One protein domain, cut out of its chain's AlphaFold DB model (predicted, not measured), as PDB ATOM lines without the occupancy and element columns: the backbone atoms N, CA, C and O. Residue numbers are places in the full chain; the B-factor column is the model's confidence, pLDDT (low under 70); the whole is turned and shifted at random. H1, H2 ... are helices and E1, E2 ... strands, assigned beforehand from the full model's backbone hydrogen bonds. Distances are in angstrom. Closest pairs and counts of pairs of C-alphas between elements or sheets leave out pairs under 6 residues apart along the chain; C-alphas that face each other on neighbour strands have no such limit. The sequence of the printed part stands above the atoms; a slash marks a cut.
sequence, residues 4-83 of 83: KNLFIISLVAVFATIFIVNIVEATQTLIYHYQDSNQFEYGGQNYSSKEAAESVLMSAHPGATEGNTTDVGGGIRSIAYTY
ATOM      1  N   LYS A   4     -39.203 -33.163   1.999       60.94
ATOM      2  CA  LYS A   4     -39.075 -34.095   3.132       60.94
ATOM      3  C   LYS A   4     -38.098 -33.615   4.219       60.94
ATOM      4  O   LYS A   4     -38.392 -33.771   5.396       60.94
ATOM      5  N   ASN A   5     -36.984 -32.980   3.853       63.03
ATOM      6  CA  ASN A   5     -36.026 -32.433   4.823       63.03
ATOM      7  C   ASN A   5     -36.543 -31.139   5.464       63.03
ATOM      8  O   ASN A   5     -36.235 -30.872   6.619       63.03
ATOM      9  N   LEU A   6     -37.352 -30.355   4.742       65.88
ATOM     10  CA  LEU A   6     -37.947 -29.122   5.267       65.88
ATOM     11  C   LEU A   6     -38.968 -29.422   6.378       65.88
ATOM     12  O   LEU A   6     -38.991 -28.748   7.404       65.88
ATOM     13  N   PHE A   7     -39.757 -30.483   6.194       67.75
ATOM     14  CA  PHE A   7     -40.750 -30.926   7.172       67.75
ATOM     15  C   PHE A   7     -40.104 -31.424   8.474       67.75
ATOM     16  O   PHE A   7     -40.551 -31.074   9.560       67.75
ATOM     17  N   ILE A   8     -39.007 -32.182   8.375       68.62
ATOM     18  CA  ILE A   8     -38.284 -32.700   9.547       68.62
ATOM     19  C   ILE A   8     -37.625 -31.563  10.339       68.62
ATOM     20  O   ILE A   8     -37.730 -31.539  11.561       68.62
ATOM     21  N   ILE A   9     -37.004 -30.587   9.667       70.62
ATOM     22  CA  ILE A   9     -36.397 -29.423  10.337       70.62
ATOM     23  C   ILE A   9     -37.465 -28.605  11.077       70.62
ATOM     24  O   ILE A   9     -37.258 -28.221  12.226       70.62
ATOM     25  N   SER A  10     -38.628 -28.388  10.450       69.94
ATOM     26  CA  SER A  10     -39.751 -27.696  11.091       69.94
ATOM     27  C   SER A  10     -40.282 -28.459  12.304       69.94
ATOM     28  O   SER A  10     -40.575 -27.841  13.323       69.94
ATOM     29  N   LEU A  11     -40.385 -29.785  12.218       75.19
ATOM     30  CA  LEU A  11     -40.876 -30.615  13.312       75.19
ATOM     31  C   LEU A  11     -39.917 -30.570  14.512       75.19
ATOM     32  O   LEU A  11     -40.351 -30.350  15.639       75.19
ATOM     33  N   VAL A  12     -38.609 -30.687  14.264       72.62
ATOM     34  CA  VAL A  12     -37.569 -30.575  15.301       72.62
ATOM     35  C   VAL A  12     -37.592 -29.197  15.966       72.62
ATOM     36  O   VAL A  12     -37.509 -29.118  17.188       72.62
ATOM     37  N   ALA A  13     -37.768 -28.118  15.199       69.06
ATOM     38  CA  ALA A  13     -37.849 -26.766  15.747       69.06
ATOM     39  C   ALA A  13     -39.077 -26.569  16.654       69.06
ATOM     40  O   ALA A  13     -38.962 -25.954  17.713       69.06
ATOM     41  N   VAL A  14     -40.235 -27.133  16.292       69.81
ATOM     42  CA  VAL A  14     -41.451 -27.060  17.120       69.81
ATOM     43  C   VAL A  14     -41.268 -27.840  18.421       69.81
ATOM     44  O   VAL A  14     -41.518 -27.294  19.494       69.81
ATOM     45  N   PHE A  15     -40.762 -29.077  18.358       64.81
ATOM     46  CA  PHE A  15     -40.505 -29.869  19.564       64.81
ATOM     47  C   PHE A  15     -39.443 -29.236  20.467       64.81
ATOM     48  O   PHE A  15     -39.629 -29.209  21.679       64.81
ATOM     49  N   ALA A  16     -38.372 -28.674  19.900       61.41
ATOM     50  CA  ALA A  16     -37.353 -27.967  20.670       61.41
ATOM     51  C   ALA A  16     -37.930 -26.728  21.369       61.41
ATOM     52  O   ALA A  16     -37.677 -26.522  22.550       61.41
ATOM     53  N   THR A  17     -38.756 -25.943  20.672       60.88
ATOM     54  CA  THR A  17     -39.398 -24.758  21.259       60.88
ATOM     55  C   THR A  17     -40.327 -25.143  22.413       60.88
ATOM     56  O   THR A  17     -40.234 -24.558  23.487       60.88
ATOM     57  N   ILE A  18     -41.168 -26.167  22.233       61.12
ATOM     58  CA  ILE A  18     -42.069 -26.663  23.289       61.12
ATOM     59  C   ILE A  18     -41.270 -27.194  24.488       61.12
ATOM     60  O   ILE A  18     -41.627 -26.939  25.636       61.12
ATOM     61  N   PHE A  19     -40.177 -27.915  24.237       57.66
ATOM     62  CA  PHE A  19     -39.321 -28.456  25.290       57.66
ATOM     63  C   PHE A  19     -38.626 -27.348  26.094       57.66
ATOM     64  O   PHE A  19     -38.591 -27.418  27.318       57.66
ATOM     65  N   ILE A  20     -38.138 -26.296  25.427       59.62
ATOM     66  CA  ILE A  20     -37.509 -25.143  26.085       59.62
ATOM     67  C   ILE A  20     -38.523 -24.382  26.945       59.62
ATOM     68  O   ILE A  20     -38.212 -24.061  28.087       59.62
ATOM     69  N   VAL A  21     -39.736 -24.130  26.441       57.00
ATOM     70  CA  VAL A  21     -40.778 -23.413  27.203       57.00
ATOM     71  C   VAL A  21     -41.164 -24.181  28.470       57.00
ATOM     72  O   VAL A  21     -41.166 -23.600  29.551       57.00
ATOM     73  N   ASN A  22     -41.385 -25.494  28.366       51.66
ATOM     74  CA  ASN A  22     -41.718 -26.323  29.530       51.66
ATOM     75  C   ASN A  22     -40.572 -26.415  30.553       51.66
ATOM     76  O   ASN A  22     -40.831 -26.516  31.749       51.66
ATOM     77  N   ILE A  23     -39.309 -26.378  30.109       54.62
ATOM     78  CA  ILE A  23     -38.165 -26.316  31.030       54.62
ATOM     79  C   ILE A  23     -38.151 -24.974  31.752       54.62
ATOM     80  O   ILE A  23     -38.057 -24.960  32.971       54.62
ATOM     81  N   VAL A  24     -38.286 -23.855  31.039       52.25
ATOM     82  CA  VAL A  24     -38.238 -22.514  31.644       52.25
ATOM     83  C   VAL A  24     -39.317 -22.343  32.721       52.25
ATOM     84  O   VAL A  24     -39.007 -21.834  33.794       52.25
ATOM     85  N   GLU A  25     -40.536 -22.837  32.489       49.66
ATOM     86  CA  GLU A  25     -41.605 -22.824  33.500       49.66
ATOM     87  C   GLU A  25     -41.302 -23.734  34.698       49.66
ATOM     88  O   GLU A  25     -41.560 -23.353  35.836       49.66
ATOM     89  N   ALA A  26     -40.695 -24.905  34.480       52.28
ATOM     90  CA  ALA A  26     -40.265 -25.770  35.578       52.28
ATOM     91  C   ALA A  26     -39.104 -25.164  36.390       52.28
ATOM     92  O   ALA A  26     -38.931 -25.508  37.560       52.28
ATOM     93  N   THR A  27     -38.317 -24.267  35.782       64.88
ATOM     94  CA  THR A  27     -37.093 -23.693  36.367       64.88
ATOM     95  C   THR A  27     -37.346 -22.464  37.242       64.88
ATOM     96  O   THR A  27     -36.422 -21.910  37.835       64.88
ATOM     97  N   GLN A  28     -38.597 -22.015  37.337       75.06
ATOM     98  CA  GLN A  28     -38.948 -20.794  38.045       75.06
ATOM     99  C   GLN A  28     -39.955 -21.083  39.158       75.06
ATOM    100  O   GLN A  28     -40.992 -21.701  38.942       75.06
ATOM    101  N   THR A  29     -39.642 -20.625  40.363       86.88
ATOM    102  CA  THR A  29     -40.547 -20.658  41.514       86.88
ATOM    103  C   THR A  29     -40.887 -19.228  41.928       86.88
ATOM    104  O   THR A  29     -40.132 -18.303  41.631       86.88
ATOM    105  N   LEU A  30     -42.044 -19.009  42.552       90.44
ATOM    106  CA  LEU A  30     -42.574 -17.667  42.812       90.44
ATOM    107  C   LEU A  30     -42.865 -17.471  44.303       90.44
ATOM    108  O   LEU A  30     -43.457 -18.343  44.938       90.44
ATOM    109  N   ILE A  31     -42.511 -16.301  44.836       93.25
ATOM    110  CA  ILE A  31     -43.031 -15.794  46.113       93.25
ATOM    111  C   ILE A  31     -44.044 -14.690  45.807       93.25
ATOM    112  O   ILE A  31     -43.729 -13.752  45.074       93.25
ATOM    113  N   TYR A  32     -45.245 -14.764  46.376       93.81
ATOM    114  CA  TYR A  32     -46.280 -13.743  46.196       93.81
ATOM    115  C   TYR A  32     -46.339 -12.803  47.395       93.81
ATOM    116  O   TYR A  32     -46.589 -13.228  48.510       93.81
ATOM    117  N   HIS A  33     -46.148 -11.508  47.186       94.00
ATOM    118  CA  HIS A  33     -46.347 -10.477  48.194       94.00
ATOM    119  C   HIS A  33     -47.741  -9.856  48.061       94.00
ATOM    120  O   HIS A  33     -48.046  -9.205  47.060       94.00
ATOM    121  N   TYR A  34     -48.556 -10.020  49.098       92.12
ATOM    122  CA  TYR A  34     -49.876  -9.419  49.243       92.12
ATOM    123  C   TYR A  34     -49.749  -8.060  49.930       92.12
ATOM    124  O   TYR A  34     -49.529  -7.992  51.139       92.12
ATOM    125  N   GLN A  35     -49.902  -6.970  49.174       86.44
ATOM    126  CA  GLN A  35     -49.709  -5.609  49.691       86.44
ATOM    127  C   GLN A  35     -50.733  -5.234  50.770       86.44
ATOM    128  O   GLN A  35     -50.386  -4.537  51.719       86.44
ATOM    129  N   ASP A  36     -51.971  -5.728  50.668       88.38
ATOM    130  CA  ASP A  36     -53.041  -5.404  51.620       88.38
ATOM    131  C   ASP A  36     -52.795  -5.991  53.019       88.38
ATOM    132  O   ASP A  36     -53.191  -5.404  54.026       88.38
ATOM    133  N   SER A  37     -52.131  -7.148  53.095       87.00
ATOM    134  CA  SER A  37     -51.818  -7.835  54.354       87.00
ATOM    135  C   SER A  37     -50.342  -7.746  54.745       87.00
ATOM    136  O   SER A  37     -49.991  -8.187  55.839       87.00
ATOM    137  N   ASN A  38     -49.484  -7.172  53.888       87.38
ATOM    138  CA  ASN A  38     -48.021  -7.210  54.004       87.38
ATOM    139  C   ASN A  38     -47.484  -8.631  54.275       87.38
ATOM    140  O   ASN A  38     -46.570  -8.823  55.078       87.38
ATOM    141  N   GLN A  39     -48.079  -9.644  53.639       92.31
ATOM    142  CA  GLN A  39     -47.673 -11.045  53.783       92.31
ATOM    143  C   GLN A  39     -47.028 -11.567  52.506       92.31
ATOM    144  O   GLN A  39     -47.376 -11.154  51.401       92.31
ATOM    145  N   PHE A  40     -46.110 -12.510  52.673       94.75
ATOM    146  CA  PHE A  40     -45.451 -13.221  51.585       94.75
ATOM    147  C   PHE A  40     -45.962 -14.658  51.554       94.75
ATOM    148  O   PHE A  40     -45.936 -15.324  52.577       94.75
ATOM    149  N   GLU A  41     -46.404 -15.157  50.410       94.12
ATOM    150  CA  GLU A  41     -46.835 -16.536  50.229       94.12
ATOM    151  C   GLU A  41     -45.815 -17.309  49.409       94.12
ATOM    152  O   GLU A  41     -45.367 -16.862  48.351       94.12
ATOM    153  N   TYR A  42     -45.484 -18.498  49.895       92.50
ATOM    154  CA  TYR A  42     -44.669 -19.464  49.181       92.50
ATOM    155  C   TYR A  42     -45.187 -20.877  49.462       92.50
ATOM    156  O   TYR A  42     -45.449 -21.229  50.612       92.50
ATOM    157  N   GLY A  43     -45.376 -21.690  48.418       87.69
ATOM    158  CA  GLY A  43     -45.856 -23.072  48.562       87.69
ATOM    159  C   GLY A  43     -47.225 -23.209  49.251       87.69
ATOM    160  O   GLY A  43     -47.474 -24.219  49.910       87.69
ATOM    161  N   GLY A  44     -48.094 -22.196  49.148       88.12
ATOM    162  CA  GLY A  44     -49.409 -22.159  49.803       88.12
ATOM    163  C   GLY A  44     -49.377 -21.826  51.300       88.12
ATOM    164  O   GLY A  44     -50.382 -22.011  51.986       88.12
ATOM    165  N   GLN A  45     -48.237 -21.371  51.829       92.56
ATOM    166  CA  GLN A  45     -48.086 -20.901  53.208       92.56
ATOM    167  C   GLN A  45     -47.799 -19.402  53.230       92.56
ATOM    168  O   GLN A  45     -47.010 -18.917  52.424       92.56
ATOM    169  N   ASN A  46     -48.401 -18.691  54.187       94.69
ATOM    170  CA  ASN A  46     -48.180 -17.260  54.393       94.69
ATOM    171  C   ASN A  46     -47.100 -17.012  55.449       94.69
ATOM    172  O   ASN A  46     -47.103 -17.601  56.530       94.69
ATOM    173  N   TYR A  47     -46.223 -16.068  55.149       95.19
ATOM    174  CA  TYR A  47     -45.077 -15.652  55.936       95.19
ATOM    175  C   TYR A  47     -45.161 -14.153  56.212       95.19
ATOM    176  O   TYR A  47     -45.635 -13.361  55.396       95.19
ATOM    177  N   SER A  48     -44.679 -13.749  57.384       92.56
ATOM    178  CA  SER A  48     -44.712 -12.356  57.838       92.56
ATOM    179  C   SER A  48     -43.613 -11.474  57.238       92.56
ATOM    180  O   SER A  48     -43.633 -10.267  57.444       92.56
ATOM    181  N   SER A  49     -42.619 -12.057  56.563       94.06
ATOM    182  CA  SER A  49     -41.542 -11.314  55.907       94.06
ATOM    183  C   SER A  49     -41.019 -12.057  54.682       94.06
ATOM    184  O   SER A  49     -41.200 -13.274  54.553       94.06
ATOM    185  N   LYS A  50     -40.350 -11.311  53.799       92.12
ATOM    186  CA  LYS A  50     -39.727 -11.840  52.587       92.12
ATOM    187  C   LYS A  50     -38.672 -12.888  52.935       92.12
ATOM    188  O   LYS A  50     -38.698 -13.981  52.387       92.12
ATOM    189  N   GLU A  51     -37.820 -12.598  53.913       93.62
ATOM    190  CA  GLU A  51     -36.706 -13.458  54.322       93.62
ATOM    191  C   GLU A  51     -37.192 -14.811  54.858       93.62
ATOM    192  O   GLU A  51     -36.540 -15.835  54.660       93.62
ATOM    193  N   ALA A  52     -38.345 -14.838  55.533       94.12
ATOM    194  CA  ALA A  52     -38.939 -16.078  56.026       94.12
ATOM    195  C   ALA A  52     -39.434 -16.966  54.872       94.12
ATOM    196  O   ALA A  52     -39.166 -18.169  54.873       94.12
ATOM    197  N   ALA A  53     -40.100 -16.374  53.877       93.50
ATOM    198  CA  ALA A  53     -40.524 -17.086  52.673       93.50
ATOM    199  C   ALA A  53     -39.313 -17.551  51.842       93.50
ATOM    200  O   ALA A  53     -39.254 -18.708  51.425       93.50
ATOM    201  N   GLU A  54     -38.307 -16.690  51.675       93.31
ATOM    202  CA  GLU A  54     -37.060 -17.007  50.975       93.31
ATOM    203  C   GLU A  54     -36.278 -18.122  51.662       93.31
ATOM    204  O   GLU A  54     -35.775 -19.007  50.988       93.31
ATOM    205  N   SER A  55     -36.196 -18.139  52.992       93.31
ATOM    206  CA  SER A  55     -35.507 -19.207  53.726       93.31
ATOM    207  C   SER A  55     -36.101 -20.589  53.419       93.31
ATOM    208  O   SER A  55     -35.371 -21.553  53.171       93.31
ATOM    209  N   VAL A  56     -37.434 -20.684  53.357       93.62
ATOM    210  CA  VAL A  56     -38.125 -21.929  52.988       93.62
ATOM    211  C   VAL A  56     -37.909 -22.262  51.513       93.62
ATOM    212  O   VAL A  56     -37.633 -23.418  51.186       93.62
ATOM    213  N   LEU A  57     -37.965 -21.261  50.632       91.56
ATOM    214  CA  LEU A  57     -37.658 -21.422  49.213       91.56
ATOM    215  C   LEU A  57     -36.241 -21.953  49.004       91.56
ATOM    216  O   LEU A  57     -36.082 -22.946  48.305       91.56
ATOM    217  N   MET A  58     -35.229 -21.368  49.646       91.31
ATOM    218  CA  MET A  58     -33.823 -21.773  49.522       91.31
ATOM    219  C   MET A  58     -33.556 -23.162  50.105       91.31
ATOM    220  O   MET A  58     -32.655 -23.859  49.647       91.31
ATOM    221  N   SER A  59     -34.343 -23.591  51.096       89.62
ATOM    222  CA  SER A  59     -34.302 -24.966  51.606       89.62
ATOM    223  C   SER A  59     -34.819 -25.976  50.570       89.62
ATOM    224  O   SER A  59     -34.240 -27.051  50.409       89.62
ATOM    225  N   ALA A  60     -35.879 -25.626  49.830       87.25
ATOM    226  CA  ALA A  60     -36.462 -26.468  48.780       87.25
ATOM    227  C   ALA A  60     -35.702 -26.391  47.440       87.25
ATOM    228  O   ALA A  60     -35.601 -27.390  46.727       87.25
ATOM    229  N   HIS A  61     -35.145 -25.223  47.118       87.69
ATOM    230  CA  HIS A  61     -34.401 -24.913  45.897       87.69
ATOM    231  C   HIS A  61     -33.061 -24.237  46.241       87.69
ATOM    232  O   HIS A  61     -32.910 -23.021  46.074       87.69
ATOM    233  N   PRO A  62     -32.065 -24.997  46.735       86.00
ATOM    234  CA  PRO A  62     -30.756 -24.442  47.055       86.00
ATOM    235  C   PRO A  62     -30.100 -23.819  45.819       86.00
ATOM    236  O   PRO A  62     -29.965 -24.476  44.789       86.00
ATOM    237  N   GLY A  63     -29.662 -22.564  45.933       83.88
ATOM    238  CA  GLY A  63     -29.014 -21.833  44.837       83.88
ATOM    239  C   GLY A  63     -29.967 -21.052  43.929       83.88
ATOM    240  O   GLY A  63     -29.497 -20.407  42.993       83.88
ATOM    241  N   ALA A  64     -31.273 -21.058  44.212       87.12
ATOM    242  CA  ALA A  64     -32.208 -20.180  43.527       87.12
ATOM    243  C   ALA A  64     -31.790 -18.708  43.692       87.12
ATOM    244  O   ALA A  64     -31.367 -18.275  44.763       87.12
ATOM    245  N   THR A  65     -31.901 -17.932  42.619       88.12
ATOM    246  CA  THR A  65     -31.568 -16.505  42.614       88.12
ATOM    247  C   THR A  65     -32.827 -15.695  42.361       88.12
ATOM    248  O   THR A  65     -33.624 -16.047  41.489       88.12
ATOM    249  N   GLU A  66     -33.004 -14.615  43.123       90.31
ATOM    250  CA  GLU A  66     -34.099 -13.671  42.911       90.31
ATOM    251  C   GLU A  66     -33.990 -13.041  41.518       90.31
ATOM    252  O   GLU A  66     -32.950 -12.519  41.114       90.31
ATOM    253  N   GLY A  67     -35.086 -13.118  40.780       87.25
ATOM    254  CA  GLY A  67     -35.266 -12.544  39.464       87.25
ATOM    255  C   GLY A  67     -36.215 -11.353  39.502       87.25
ATOM    256  O   GLY A  67     -36.250 -10.554  40.437       87.25
ATOM    257  N   ASN A  68     -36.996 -11.213  38.437       86.19
ATOM    258  CA  ASN A  68     -37.867 -10.059  38.281       86.19
ATOM    259  C   ASN A  68     -39.094 -10.140  39.194       86.19
ATOM    260  O   ASN A  68     -39.684 -11.201  39.401       86.19
ATOM    261  N   THR A  69     -39.519  -8.970  39.667       91.00
ATOM    262  CA  THR A  69     -40.816  -8.790  40.321       91.00
ATOM    263  C   THR A  69     -41.851  -8.346  39.289       91.00
ATOM    264  O   THR A  69     -41.592  -7.422  38.518       91.00
ATOM    265  N   THR A  70     -43.024  -8.976  39.288       91.12
ATOM    266  CA  THR A  70     -44.141  -8.655  38.389       91.12
ATOM    267  C   THR A  70     -45.416  -8.426  39.195       91.12
ATOM    268  O   THR A  70     -45.798  -9.281  39.997       91.12
ATOM    269  N   ASP A  71     -46.096  -7.297  38.983       91.19
ATOM    270  CA  ASP A  71     -47.435  -7.060  39.535       91.19
ATOM    271  C   ASP A  71     -48.448  -7.970  38.820       91.19
ATOM    272  O   ASP A  71     -48.612  -7.896  37.602       91.19
ATOM    273  N   VAL A  72     -49.141  -8.823  39.577       87.12
ATOM    274  CA  VAL A  72     -50.128  -9.780  39.033       87.12
ATOM    275  C   VAL A  72     -51.573  -9.282  39.174       87.12
ATOM    276  O   VAL A  72     -52.517  -9.973  38.800       87.12
ATOM    277  N   GLY A  73     -51.752  -8.050  39.666       83.25
ATOM    278  CA  GLY A  73     -53.056  -7.440  39.921       83.25
ATOM    279  C   GLY A  73     -53.610  -7.771  41.309       83.25
ATOM    280  O   GLY A  73     -53.040  -8.562  42.054       83.25
ATOM    281  N   GLY A  74     -54.699  -7.098  41.697       83.69
ATOM    282  CA  GLY A  74     -55.357  -7.332  42.992       83.69
ATOM    283  C   GLY A  74     -54.493  -7.021  44.222       83.69
ATOM    284  O   GLY A  74     -54.686  -7.641  45.257       83.69
ATOM    285  N   GLY A  75     -53.516  -6.114  44.101       86.69
ATOM    286  CA  GLY A  75     -52.590  -5.788  45.195       86.69
ATOM    287  C   GLY A  75     -51.491  -6.832  45.423       86.69
ATOM    288  O   GLY A  75     -50.823  -6.795  46.452       86.69
ATOM    289  N   ILE A  76     -51.278  -7.758  44.483       90.44
ATOM    290  CA  ILE A  76     -50.298  -8.839  44.620       90.44
ATOM    291  C   ILE A  76     -49.104  -8.597  43.690       90.44
ATOM    292  O   ILE A  76     -49.256  -8.283  42.506       90.44
ATOM    293  N   ARG A  77     -47.896  -8.788  44.226       92.62
ATOM    294  CA  ARG A  77     -46.632  -8.830  43.477       92.62
ATOM    295  C   ARG A  77     -46.063 -10.234  43.507       92.62
ATOM    296  O   ARG A  77     -45.877 -10.782  44.580       92.62
ATOM    297  N   SER A  78     -45.739 -10.799  42.356       91.50
ATOM    298  CA  SER A  78     -44.951 -12.031  42.273       91.50
ATOM    299  C   SER A  78     -43.466 -11.694  42.174       91.50
ATOM    300  O   SER A  78     -43.093 -10.782  41.438       91.50
ATOM    301  N   ILE A  79     -42.626 -12.412  42.908       92.81
ATOM    302  CA  ILE A  79     -41.168 -12.346  42.833       92.81
ATOM    303  C   ILE A  79     -40.706 -13.693  42.294       92.81
ATOM    304  O   ILE A  79     -40.937 -14.723  42.929       92.81
ATOM    305  N   ALA A  80     -40.106 -13.689  41.108       90.94
ATOM    306  CA  ALA A  80     -39.607 -14.905  40.493       90.94
ATOM    307  C   ALA A  80     -38.243 -15.299  41.054       90.94
ATOM    308  O   ALA A  80     -37.399 -14.442  41.270       90.94
ATOM    309  N   TYR A  81     -38.011 -16.595  41.223       90.00
ATOM    310  CA  TYR A  81     -36.729 -17.176  41.596       90.00
ATOM    311  C   TYR A  81     -36.385 -18.276  40.603       90.00
ATOM    312  O   TYR A  81     -37.191 -19.175  40.369       90.00
ATOM    313  N   THR A  82     -35.202 -18.195  40.006       85.81
ATOM    314  CA  THR A  82     -34.724 -19.150  38.994       85.81
ATOM    315  C   THR A  82     -33.499 -19.899  39.492       85.81
ATOM    316  O   THR A  82     -32.702 -19.318  40.232       85.81
ATOM    317  N   TYR A  83     -33.341 -21.154  39.068       71.56
ATOM    318  CA  TYR A  83     -32.197 -22.011  39.395       71.56
ATOM    319  C   TYR A  83     -31.385 -22.425  38.163       71.56
ATOM    320  O   TYR A  83     -31.958 -22.479  37.053       71.56
TER     321      TYR A  83
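This is residues 4 to 83 of the 83 residues of an uncharacterized protein of Parastrongyloides trichosuri (UniProt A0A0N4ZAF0). A long helix, H1, sticks out as an arm through its residues 4 to 23 from a compact head, in which a strongly twisted five-stranded sheet curls round one short helix, H2. H2 covers one face of the sheet, and with the arm the whole spans 59 A along its longest axis, while the body without residues 4 to 23 spans 30 A. The printed part has 80 residues, in the order H1, E1, E2, E3, H2, E4, E5; the sheet runs E3, E2, E1, E5, E4, antiparallel throughout, and the class is mixed, helices and strands. The whole is only just loose, close to extended, with a radius of gyration of the C-alphas of 17.4 A and spans of 59 by 29 by 19 A.

H1, residues 4 to 26, begins at C-alpha 4 (-39.075, -34.095, 3.132) and is 33.5 A long. E1 is residues 28 to 34, 19.3 A, E2 residues 39 to 42, and E3 residues 45 to 47. H2 is residues 50 to 60, 15.5 A, beginning at C-alpha 50 (-39.727, -11.840, 52.587). E4 is residues 65 to 73, 23.5 A, and E5 residues 76 to 82, 19.5 A, ending at C-alpha 82 (-34.724, -19.150, 38.994).

E1, E2 and E3 form a meander, each strand the antiparallel neighbour of the one before; N 41 and O 32 are 2.7 A apart, N 47 and O 40 2.7 A. E1 and E5 are antiparallel at 156 degrees, with N 33 and O 77 2.7 A apart. E4 and E5 form a hairpin, with N 67 and O 80 2.7 A apart. H2 is on the sheet; its closest C-alphas to E2 are those of Ala 53 and Tyr 42, 5.9 A. H1 is not on the sheet and is apart from H2. In H1 and H2 every O i to N i+4 pair is within hydrogen-bond range.

The C-alphas of Lys 4 and Ser 48, the two farthest apart, are 59.1 A apart. Without residues 4 to 23 the body spans 30 by 21 by 16 A. The printed part has no cut, and its six links are tight. Mean pLDDT of the printed part is 81.6; residues 4 to 8, 10 and 13 to 27 are under 70.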